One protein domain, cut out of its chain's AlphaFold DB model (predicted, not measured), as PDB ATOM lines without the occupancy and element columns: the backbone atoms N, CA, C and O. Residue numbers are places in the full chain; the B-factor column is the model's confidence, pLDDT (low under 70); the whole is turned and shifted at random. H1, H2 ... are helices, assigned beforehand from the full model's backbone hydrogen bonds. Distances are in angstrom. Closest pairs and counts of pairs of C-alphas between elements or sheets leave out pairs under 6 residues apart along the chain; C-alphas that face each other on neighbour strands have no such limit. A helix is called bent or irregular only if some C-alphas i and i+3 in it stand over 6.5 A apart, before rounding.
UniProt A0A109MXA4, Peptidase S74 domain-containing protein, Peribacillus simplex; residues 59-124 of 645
ATOM      1  N   ARG A  59     -42.392 -23.603  40.425       74.44
ATOM      2  CA  ARG A  59     -43.421 -22.740  39.806       74.44
ATOM      3  C   ARG A  59     -43.450 -22.928  38.295       74.44
ATOM      4  O   ARG A  59     -42.547 -23.539  37.749       74.44
ATOM      5  N   ASN A  60     -44.475 -22.443  37.590       84.06
ATOM      6  CA  ASN A  60     -44.455 -22.498  36.122       84.06
ATOM      7  C   ASN A  60     -43.775 -21.266  35.507       84.06
ATOM      8  O   ASN A  60     -43.933 -20.149  36.005       84.06
ATOM      9  N   VAL A  61     -43.064 -21.470  34.394       83.81
ATOM     10  CA  VAL A  61     -42.286 -20.432  33.691       83.81
ATOM     11  C   VAL A  61     -43.154 -19.233  33.295       83.81
ATOM     12  O   VAL A  61     -42.710 -18.090  33.365       83.81
ATOM     13  N   HIS A  62     -44.421 -19.459  32.930       85.00
ATOM     14  CA  HIS A  62     -45.354 -18.373  32.618       85.00
ATOM     15  C   HIS A  62     -45.570 -17.411  33.795       85.00
ATOM     16  O   HIS A  62     -45.621 -16.197  33.593       85.00
ATOM     17  N   SER A  63     -45.694 -17.939  35.013       83.25
ATOM     18  CA  SER A  63     -45.915 -17.127  36.214       83.25
ATOM     19  C   SER A  63     -44.675 -16.305  36.554       83.25
ATOM     20  O   SER A  63     -44.801 -15.118  36.835       83.25
ATOM     21  N   GLU A  64     -43.485 -16.893  36.421       83.81
ATOM     22  CA  GLU A  64     -42.210 -16.202  36.644       83.81
ATOM     23  C   GLU A  64     -41.992 -15.049  35.655       83.81
ATOM     24  O   GLU A  64     -41.713 -13.918  36.057       83.81
ATOM     25  N   LEU A  65     -42.219 -15.282  34.358       84.62
ATOM     26  CA  LEU A  65     -42.120 -14.225  33.344       84.62
ATOM     27  C   LEU A  65     -43.130 -13.095  33.598       84.62
ATOM     28  O   LEU A  65     -42.795 -11.916  33.470       84.62
ATOM     29  N   THR A  66     -44.351 -13.445  34.009       84.69
ATOM     30  CA  THR A  66     -45.393 -12.464  34.347       84.69
ATOM     31  C   THR A  66     -45.019 -11.658  35.592       84.69
ATOM     32  O   THR A  66     -45.240 -10.443  35.632       84.69
ATOM     33  N   GLN A  67     -44.407 -12.300  36.591       85.25
ATOM     34  CA  GLN A  67     -43.915 -11.635  37.791       85.25
ATOM     35  C   GLN A  67     -42.803 -10.638  37.460       85.25
ATOM     36  O   GLN A  67     -42.897  -9.474  37.855       85.25
ATOM     37  N   ILE A  68     -41.781 -11.061  36.710       81.81
ATOM     38  CA  ILE A  68     -40.659 -10.201  36.306       81.81
ATOM     39  C   ILE A  68     -41.172  -8.990  35.518       81.81
ATOM     40  O   ILE A  68     -40.837  -7.853  35.851       81.81
ATOM     41  N   GLN A  69     -42.045  -9.208  34.531       83.56
ATOM     42  CA  GLN A  69     -42.626  -8.120  33.741       83.56
ATOM     43  C   GLN A  69     -43.405  -7.131  34.614       83.56
ATOM     44  O   GLN A  69     -43.319  -5.917  34.423       83.56
ATOM     45  N   SER A  70     -44.155  -7.634  35.592       84.88
ATOM     46  CA  SER A  70     -44.962  -6.795  36.476       84.88
ATOM     47  C   SER A  70     -44.105  -6.005  37.464       84.88
ATOM     48  O   SER A  70     -44.425  -4.851  37.738       84.88
ATOM     49  N   ARG A  71     -42.981  -6.564  37.933       81.94
ATOM     50  CA  ARG A  71     -41.968  -5.843  38.725       81.94
ATOM     51  C   ARG A  71     -41.341  -4.701  37.934       81.94
ATOM     52  O   ARG A  71     -41.330  -3.569  38.411       81.94
ATOM     53  N   ILE A  72     -40.925  -4.970  36.694       79.31
ATOM     54  CA  ILE A  72     -40.382  -3.952  35.781       79.31
ATOM     55  C   ILE A  72     -41.411  -2.838  35.545       79.31
ATOM     56  O   ILE A  72     -41.104  -1.664  35.737       79.31
ATOM     57  N   ASN A  73     -42.652  -3.191  35.196       78.94
ATOM     58  CA  ASN A  73     -43.715  -2.213  34.955       78.94
ATOM     59  C   ASN A  73     -44.015  -1.373  36.202       78.94
ATOM     60  O   ASN A  73     -44.194  -0.161  36.102       78.94
ATOM     61  N   ASN A  74     -44.053  -1.997  37.380       77.62
ATOM     62  CA  ASN A  74     -44.323  -1.311  38.638       77.62
ATOM     63  C   ASN A  74     -43.211  -0.310  38.996       77.62
ATOM     64  O   ASN A  74     -43.499   0.814  39.399       77.62
ATOM     65  N   LEU A  75     -41.948  -0.689  38.785       74.69
ATOM     66  CA  LEU A  75     -40.792   0.187  38.972       74.69
ATOM     67  C   LEU A  75     -40.791   1.374  38.001       74.69
ATOM     68  O   LEU A  75     -40.500   2.496  38.407       74.69
ATOM     69  N   ILE A  76     -41.141   1.153  36.734       71.56
ATOM     70  CA  ILE A  76     -41.156   2.212  35.713       71.56
ATOM     71  C   ILE A  76     -42.325   3.187  35.926       71.56
ATOM     72  O   ILE A  76     -42.149   4.391  35.769       71.56
ATOM     73  N   LEU A  77     -43.515   2.691  36.278       68.56
ATOM     74  CA  LEU A  77     -44.736   3.505  36.311       68.56
ATOM     75  C   LEU A  77     -44.962   4.242  37.640       68.56
ATOM     76  O   LEU A  77     -45.631   5.272  37.644       68.56
ATOM     77  N   ASN A  78     -44.419   3.742  38.757       65.62
ATOM     78  CA  ASN A  78     -44.726   4.250  40.103       65.62
ATOM     79  C   ASN A  78     -43.524   4.878  40.841       65.62
ATOM     80  O   ASN A  78     -43.600   5.128  42.044       65.62
ATOM     81  N   THR A  79     -42.414   5.179  40.159       59.53
ATOM     82  CA  THR A  79     -41.229   5.840  40.747       59.53
ATOM     83  C   THR A  79     -41.392   7.364  40.811       59.53
ATOM     84  O   THR A  79     -40.680   8.127  40.169       59.53
ATOM     85  N   SER A  80     -42.331   7.859  41.622       57.59
ATOM     86  CA  SER A  80     -42.611   9.303  41.741       57.59
ATOM     87  C   SER A  80     -41.677  10.064  42.705       57.59
ATOM     88  O   SER A  80     -42.060  11.102  43.248       57.59
ATOM     89  N   GLY A  81     -40.475   9.543  42.988       59.78
ATOM     90  CA  GLY A  81     -39.437  10.202  43.801       59.78
ATOM     91  C   GLY A  81     -39.746  10.416  45.294       59.78
ATOM     92  O   GLY A  81     -38.905  10.958  46.006       59.78
ATOM     93  N   LYS A  82     -40.923  10.004  45.787       59.69
ATOM     94  CA  LYS A  82     -41.307  10.061  47.216       59.69
ATOM     95  C   LYS A  82     -41.288   8.702  47.920       59.69
ATOM     96  O   LYS A  82     -41.182   8.667  49.142       59.69
ATOM     97  N   ASP A  83     -41.350   7.615  47.157       59.91
ATOM     98  CA  ASP A  83     -41.327   6.243  47.661       59.91
ATOM     99  C   ASP A  83     -39.943   5.617  47.423       59.91
ATOM    100  O   ASP A  83     -39.317   5.850  46.388       59.91
ATOM    101  N   ILE A  84     -39.466   4.799  48.365       66.50
ATOM    102  CA  ILE A  84     -38.227   4.023  48.207       66.50
ATOM    103  C   ILE A  84     -38.470   2.954  47.131       66.50
ATOM    104  O   ILE A  84     -39.389   2.146  47.262       66.50
ATOM    105  N   THR A  85     -37.646   2.930  46.081       67.94
ATOM    106  CA  THR A  85     -37.770   2.038  44.911       67.94
ATOM    107  C   THR A  85     -37.907   0.557  45.289       67.94
ATOM    108  O   THR A  85     -38.703  -0.167  44.697       67.94
ATOM    109  N   GLU A  86     -37.205   0.124  46.336       65.69
ATOM    110  CA  GLU A  86     -37.293  -1.230  46.899       65.69
ATOM    111  C   GLU A  86     -38.700  -1.558  47.433       65.69
ATOM    112  O   GLU A  86     -39.225  -2.646  47.215       65.69
ATOM    113  N   VAL A  87     -39.369  -0.585  48.064       71.94
ATOM    114  CA  VAL A  87     -40.736  -0.737  48.589       71.94
ATOM    115  C   VAL A  87     -41.768  -0.725  47.464       71.94
ATOM    116  O   VAL A  87     -42.858  -1.268  47.637       71.94
ATOM    117  N   VAL A  88     -41.466  -0.102  46.322       74.31
ATOM    118  CA  VAL A  88     -42.314  -0.181  45.127       74.31
ATOM    119  C   VAL A  88     -42.205  -1.578  44.526       74.31
ATOM    120  O   VAL A  88     -43.232  -2.228  44.361       74.31
ATOM    121  N   ASP A  89     -40.991  -2.081  44.300       75.12
ATOM    122  CA  ASP A  89     -40.749  -3.426  43.764       75.12
ATOM    123  C   ASP A  89     -41.363  -4.535  44.635       75.12
ATOM    124  O   ASP A  89     -42.058  -5.423  44.139       75.12
ATOM    125  N   ALA A  90     -41.222  -4.420  45.958       77.56
ATOM    126  CA  ALA A  90     -41.746  -5.389  46.914       77.56
ATOM    127  C   ALA A  90     -43.285  -5.511  46.924       77.56
ATOM    128  O   ALA A  90     -43.804  -6.397  47.593       77.56
ATOM    129  N   ARG A  91     -44.041  -4.656  46.211       82.88
ATOM    130  CA  ARG A  91     -45.519  -4.721  46.117       82.88
ATOM    131  C   ARG A  91     -46.036  -5.757  45.118       82.88
ATOM    132  O   ARG A  91     -47.252  -5.940  45.033       82.88
ATOM    133  N   VAL A  92     -45.164  -6.397  44.341       81.06
ATOM    134  CA  VAL A  92     -45.571  -7.377  43.325       81.06
ATOM    135  C   VAL A  92     -45.560  -8.787  43.907       81.06
ATOM    136  O   VAL A  92     -44.558  -9.243  44.454       81.06
ATOM    137  N   ASP A  93     -46.682  -9.492  43.784       81.50
ATOM    138  CA  ASP A  93     -46.816 -10.868  44.265       81.50
ATOM    139  C   ASP A  93     -46.197 -11.900  43.299       81.50
ATOM    140  O   ASP A  93     -45.797 -11.564  42.183       81.50
ATOM    141  N   TYR A  94     -46.109 -13.175  43.707       74.19
ATOM    142  CA  TYR A  94     -45.512 -14.231  42.868       74.19
ATOM    143  C   TYR A  94     -46.303 -14.543  41.586       74.19
ATOM    144  O   TYR A  94     -45.817 -15.273  40.730       74.19
ATOM    145  N   THR A  95     -47.522 -14.017  41.444       73.69
ATOM    146  CA  THR A  95     -48.354 -14.160  40.239       73.69
ATOM    147  C   THR A  95     -48.226 -12.962  39.294       73.69
ATOM    148  O   THR A  95     -48.810 -12.969  38.213       73.69
ATOM    149  N   GLY A  96     -47.467 -11.933  39.690       74.94
ATOM    150  CA  GLY A  96     -47.337 -10.670  38.965       74.94
ATOM    151  C   GLY A  96     -48.430  -9.647  39.280       74.94
ATOM    152  O   GLY A  96     -48.496  -8.601  38.641       74.94
ATOM    153  N   LYS A  97     -49.289  -9.876  40.278       82.19
ATOM    154  CA  LYS A  97     -50.275  -8.871  40.689       82.19
ATOM    155  C   LYS A  97     -49.588  -7.760  41.486       82.19
ATOM    156  O   LYS A  97     -48.921  -8.022  42.485       82.19
ATOM    157  N   ILE A  98     -49.795  -6.512  41.067       82.94
ATOM    158  CA  ILE A  98     -49.258  -5.321  41.738       82.94
ATOM    159  C   ILE A  98     -50.250  -4.849  42.807       82.94
ATOM    160  O   ILE A  98     -51.423  -4.606  42.515       82.94
ATOM    161  N   PHE A  99     -49.785  -4.713  44.047       81.12
ATOM    162  CA  PHE A  99     -50.584  -4.222  45.170       81.12
ATOM    163  C   PHE A  99     -50.358  -2.723  45.408       81.12
ATOM    164  O   PHE A  99     -49.283  -2.187  45.149       81.12
ATOM    165  N   THR A 100     -51.370  -2.026  45.931       81.19
ATOM    166  CA  THR A 100     -51.307  -0.568  46.153       81.19
ATOM    167  C   THR A 100     -50.273  -0.185  47.214       81.19
ATOM    168  O   THR A 100     -49.599   0.833  47.080       81.19
ATOM    169  N   THR A 101     -50.093  -1.019  48.243       79.38
ATOM    170  CA  THR A 101     -49.076  -0.850  49.297       79.38
ATOM    171  C   THR A 101     -48.433  -2.185  49.666       79.38
ATOM    172  O   THR A 101     -49.077  -3.232  49.562       79.38
ATOM    173  N   LEU A 102     -47.193  -2.161  50.177       76.56
ATOM    174  CA  LEU A 102     -46.512  -3.373  50.664       76.56
ATOM    175  C   LEU A 102     -47.302  -4.037  51.803       76.56
ATOM    176  O   LEU A 102     -47.404  -5.257  51.875       76.56
ATOM    177  N   LYS A 103     -47.955  -3.224  52.641       77.94
ATOM    178  CA  LYS A 103     -48.842  -3.709  53.699       77.94
ATOM    179  C   LYS A 103     -50.008  -4.529  53.138       77.94
ATOM    180  O   LYS A 103     -50.263  -5.617  53.630       77.94
ATOM    181  N   SER A 104     -50.670  -4.065  52.076       82.62
ATOM    182  CA  SER A 104     -51.787  -4.809  51.468       82.62
ATOM    183  C   SER A 104     -51.371  -6.138  50.824       82.62
ATOM    184  O   SER A 104     -52.175  -7.067  50.771       82.62
ATOM    185  N   LEU A 105     -50.117  -6.244  50.371       83.00
ATOM    186  CA  LEU A 105     -49.528  -7.499  49.912       83.00
ATOM    187  C   LEU A 105     -49.320  -8.457  51.092       83.00
ATOM    188  O   LEU A 105     -49.808  -9.586  51.064       83.00
ATOM    189  N   LEU A 106     -48.634  -8.000  52.145       76.50
ATOM    190  CA  LEU A 106     -48.365  -8.798  53.346       76.50
ATOM    191  C   LEU A 106     -49.664  -9.257  54.023       76.50
ATOM    192  O   LEU A 106     -49.784 -10.429  54.371       76.50
ATOM    193  N   ASP A 107     -50.671  -8.385  54.100       78.88
ATOM    194  CA  ASP A 107     -52.001  -8.706  54.625       78.88
ATOM    195  C   ASP A 107     -52.748  -9.734  53.744       78.88
ATOM    196  O   ASP A 107     -53.614 -10.452  54.236       78.88
ATOM    197  N   ASN A 108     -52.415  -9.862  52.450       78.94
ATOM    198  CA  ASN A 108     -52.947 -10.918  51.576       78.94
ATOM    199  C   ASN A 108     -52.247 -12.269  51.797       78.94
ATOM    200  O   ASN A 108     -52.884 -13.321  51.692       78.94
ATOM    201  N   TYR A 109     -50.946 -12.248  52.096       72.62
ATOM    202  CA  TYR A 109     -50.160 -13.455  52.352       72.62
ATOM    203  C   TYR A 109     -50.355 -14.006  53.755       72.62
ATOM    204  O   TYR A 109     -50.400 -15.222  53.906       72.62
ATOM    205  N   LEU A 110     -50.506 -13.154  54.769       69.62
ATOM    206  CA  LEU A 110     -50.571 -13.582  56.166       69.62
ATOM    207  C   LEU A 110     -51.697 -14.612  56.420       69.62
ATOM    208  O   LEU A 110     -51.406 -15.660  56.999       69.62
ATOM    209  N   PRO A 111     -52.933 -14.448  55.900       69.94
ATOM    210  CA  PRO A 111     -53.972 -15.471  56.014       69.94
ATOM    211  C   PRO A 111     -53.650 -16.751  55.234       69.94
ATOM    212  O   PRO A 111     -54.035 -17.830  55.668       69.94
ATOM    213  N   LYS A 112     -52.945 -16.656  54.098       67.69
ATOM    214  CA  LYS A 112     -52.554 -17.811  53.268       67.69
ATOM    215  C   LYS A 112     -51.404 -18.602  53.888       67.69
ATOM    216  O   LYS A 112     -51.399 -19.819  53.775       67.69
ATOM    217  N   VAL A 113     -50.471 -17.939  54.569       59.84
ATOM    218  CA  VAL A 113     -49.388 -18.578  55.330       59.84
ATOM    219  C   VAL A 113     -49.952 -19.245  56.583       59.84
ATOM    220  O   VAL A 113     -49.638 -20.400  56.821       59.84
ATOM    221  N   ILE A 114     -50.872 -18.597  57.308       62.41
ATOM    222  CA  ILE A 114     -51.566 -19.203  58.462       62.41
ATOM    223  C   ILE A 114     -52.482 -20.360  58.019       62.41
ATOM    224  O   ILE A 114     -52.577 -21.384  58.698       62.41
ATOM    225  N   ALA A 115     -53.143 -20.241  56.863       56.84
ATOM    226  CA  ALA A 115     -53.891 -21.340  56.259       56.84
ATOM    227  C   ALA A 115     -52.966 -22.465  55.777       56.84
ATOM    228  O   ALA A 115     -53.351 -23.620  55.907       56.84
ATOM    229  N   ASN A 116     -51.754 -22.156  55.303       52.03
ATOM    230  CA  ASN A 116     -50.724 -23.140  54.972       52.03
ATOM    231  C   ASN A 116     -50.054 -23.749  56.208       52.03
ATOM    232  O   ASN A 116     -49.668 -24.896  56.127       52.03
ATOM    233  N   GLU A 117     -49.968 -23.081  57.359       48.50
ATOM    234  CA  GLU A 117     -49.545 -23.690  58.633       48.50
ATOM    235  C   GLU A 117     -50.628 -24.623  59.189       48.50
ATOM    236  O   GLU A 117     -50.345 -25.753  59.601       48.50
ATOM    237  N   LYS A 118     -51.902 -24.208  59.118       50.41
ATOM    238  CA  LYS A 118     -53.040 -25.100  59.392       50.41
ATOM    239  C   LYS A 118     -53.107 -26.242  58.387       50.41
ATOM    240  O   LYS A 118     -53.391 -27.363  58.787       50.41
ATOM    241  N   GLN A 119     -52.788 -25.995  57.118       44.97
ATOM    242  CA  GLN A 119     -52.630 -27.050  56.135       44.97
ATOM    243  C   GLN A 119     -51.330 -27.821  56.311       44.97
ATOM    244  O   GLN A 119     -51.363 -28.963  55.963       44.97
ATOM    245  N   ILE A 120     -50.241 -27.361  56.919       40.19
ATOM    246  CA  ILE A 120     -49.069 -28.213  57.223       40.19
ATOM    247  C   ILE A 120     -49.380 -29.136  58.410       40.19
ATOM    248  O   ILE A 120     -48.917 -30.271  58.458       40.19
ATOM    249  N   THR A 121     -50.270 -28.703  59.304       38.75
ATOM    250  CA  THR A 121     -50.818 -29.549  60.376       38.75
ATOM    251  C   THR A 121     -51.906 -30.513  59.858       38.75
ATOM    252  O   THR A 121     -52.172 -31.534  60.483       38.75
ATOM    253  N   VAL A 122     -52.511 -30.228  58.695       42.00
ATOM    254  CA  VAL A 122     -53.555 -31.045  58.028       42.00
ATOM    255  C   VAL A 122     -53.036 -31.784  56.762       42.00
ATOM    256  O   VAL A 122     -53.675 -32.706  56.268       42.00
ATOM    257  N   LEU A 123     -51.836 -31.438  56.284       35.16
ATOM    258  CA  LEU A 123     -51.013 -32.004  55.197       35.16
ATOM    259  C   LEU A 123     -49.736 -32.649  55.774       35.16
ATOM    260  O   LEU A 123     -48.774 -32.916  55.056       35.16
ATOM    261  N   LEU A 124     -49.763 -33.027  57.046       37.50
ATOM    262  CA  LEU A 124     -49.561 -34.439  57.323       37.50
ATOM    263  C   LEU A 124     -50.925 -35.098  57.094       37.50
ATOM    264  O   LEU A 124     -51.639 -35.333  58.075       37.50
TER     265      LEU A 124
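What this domain is: This is residues 59 to 124 of the 645 residues of the protein "Peptidase S74 domain-containing protein" of Peribacillus simplex (UniProt A0A109MXA4). Two long helices, H3 and H1, make the two legs of an open V, running roughly opposite ways and apart from each other, with the short helix H2 and its links at the closed end. The loop of residues 90 to 101 folds back into the space between the legs, while residues 110 to 124, most of them in H3, stick out as a free arm. The printed part has 66 residues with three named helices, in the order H1, H2, H3, and no named strand; the class is all helix. The whole is loose and flat, with a radius of gyration of the C-alphas of 14.3 A and spans of 47 by 27 by 14 A.

Where its parts are: H3, the longest helix, covers residues 102 to 122 and measures 29.5 A, from C-alpha 102 at (-46.512, -3.373, 50.664) to C-alpha 122 at (-53.555, -31.045, 58.028). It is neither bent nor irregular, but only just: C-alphas 108 and 111 are 6.4 A apart. H2 covers residues 85 to 89. H1 covers residues 61 to 77 and measures 24.2 A, beginning at C-alpha 61 at (-42.286, -20.432, 33.691).

How they stand to each other: H3 touches no helix. H3 and H2 are close but not clearly touching; their closest C-alphas, those of Leu 102 and Val 87, are 6.7 A apart. H2 touches H1, which meets it with residues 71 to 75 alone; the closest C-alphas, those of Asp 89 and Arg 71, are 5.7 A apart. H1 and H3 are apart. In H1 and H2 every O i to N i+4 pair is within hydrogen-bond range; in H3, 15 of 17 are.

The domain as a whole: The C-alphas farthest apart, those of Gly 81 and Leu 124, are 47.7 A apart. Without residues 110 to 124, which stand free, the body spans 34 by 24 by 13 A. The link from H2 to H3 is long, and that from H1 to H2 is short. The printed part has no cut. Its mean pLDDT is 70.8, and residues 77 to 86 and 110 to 124 are under 70.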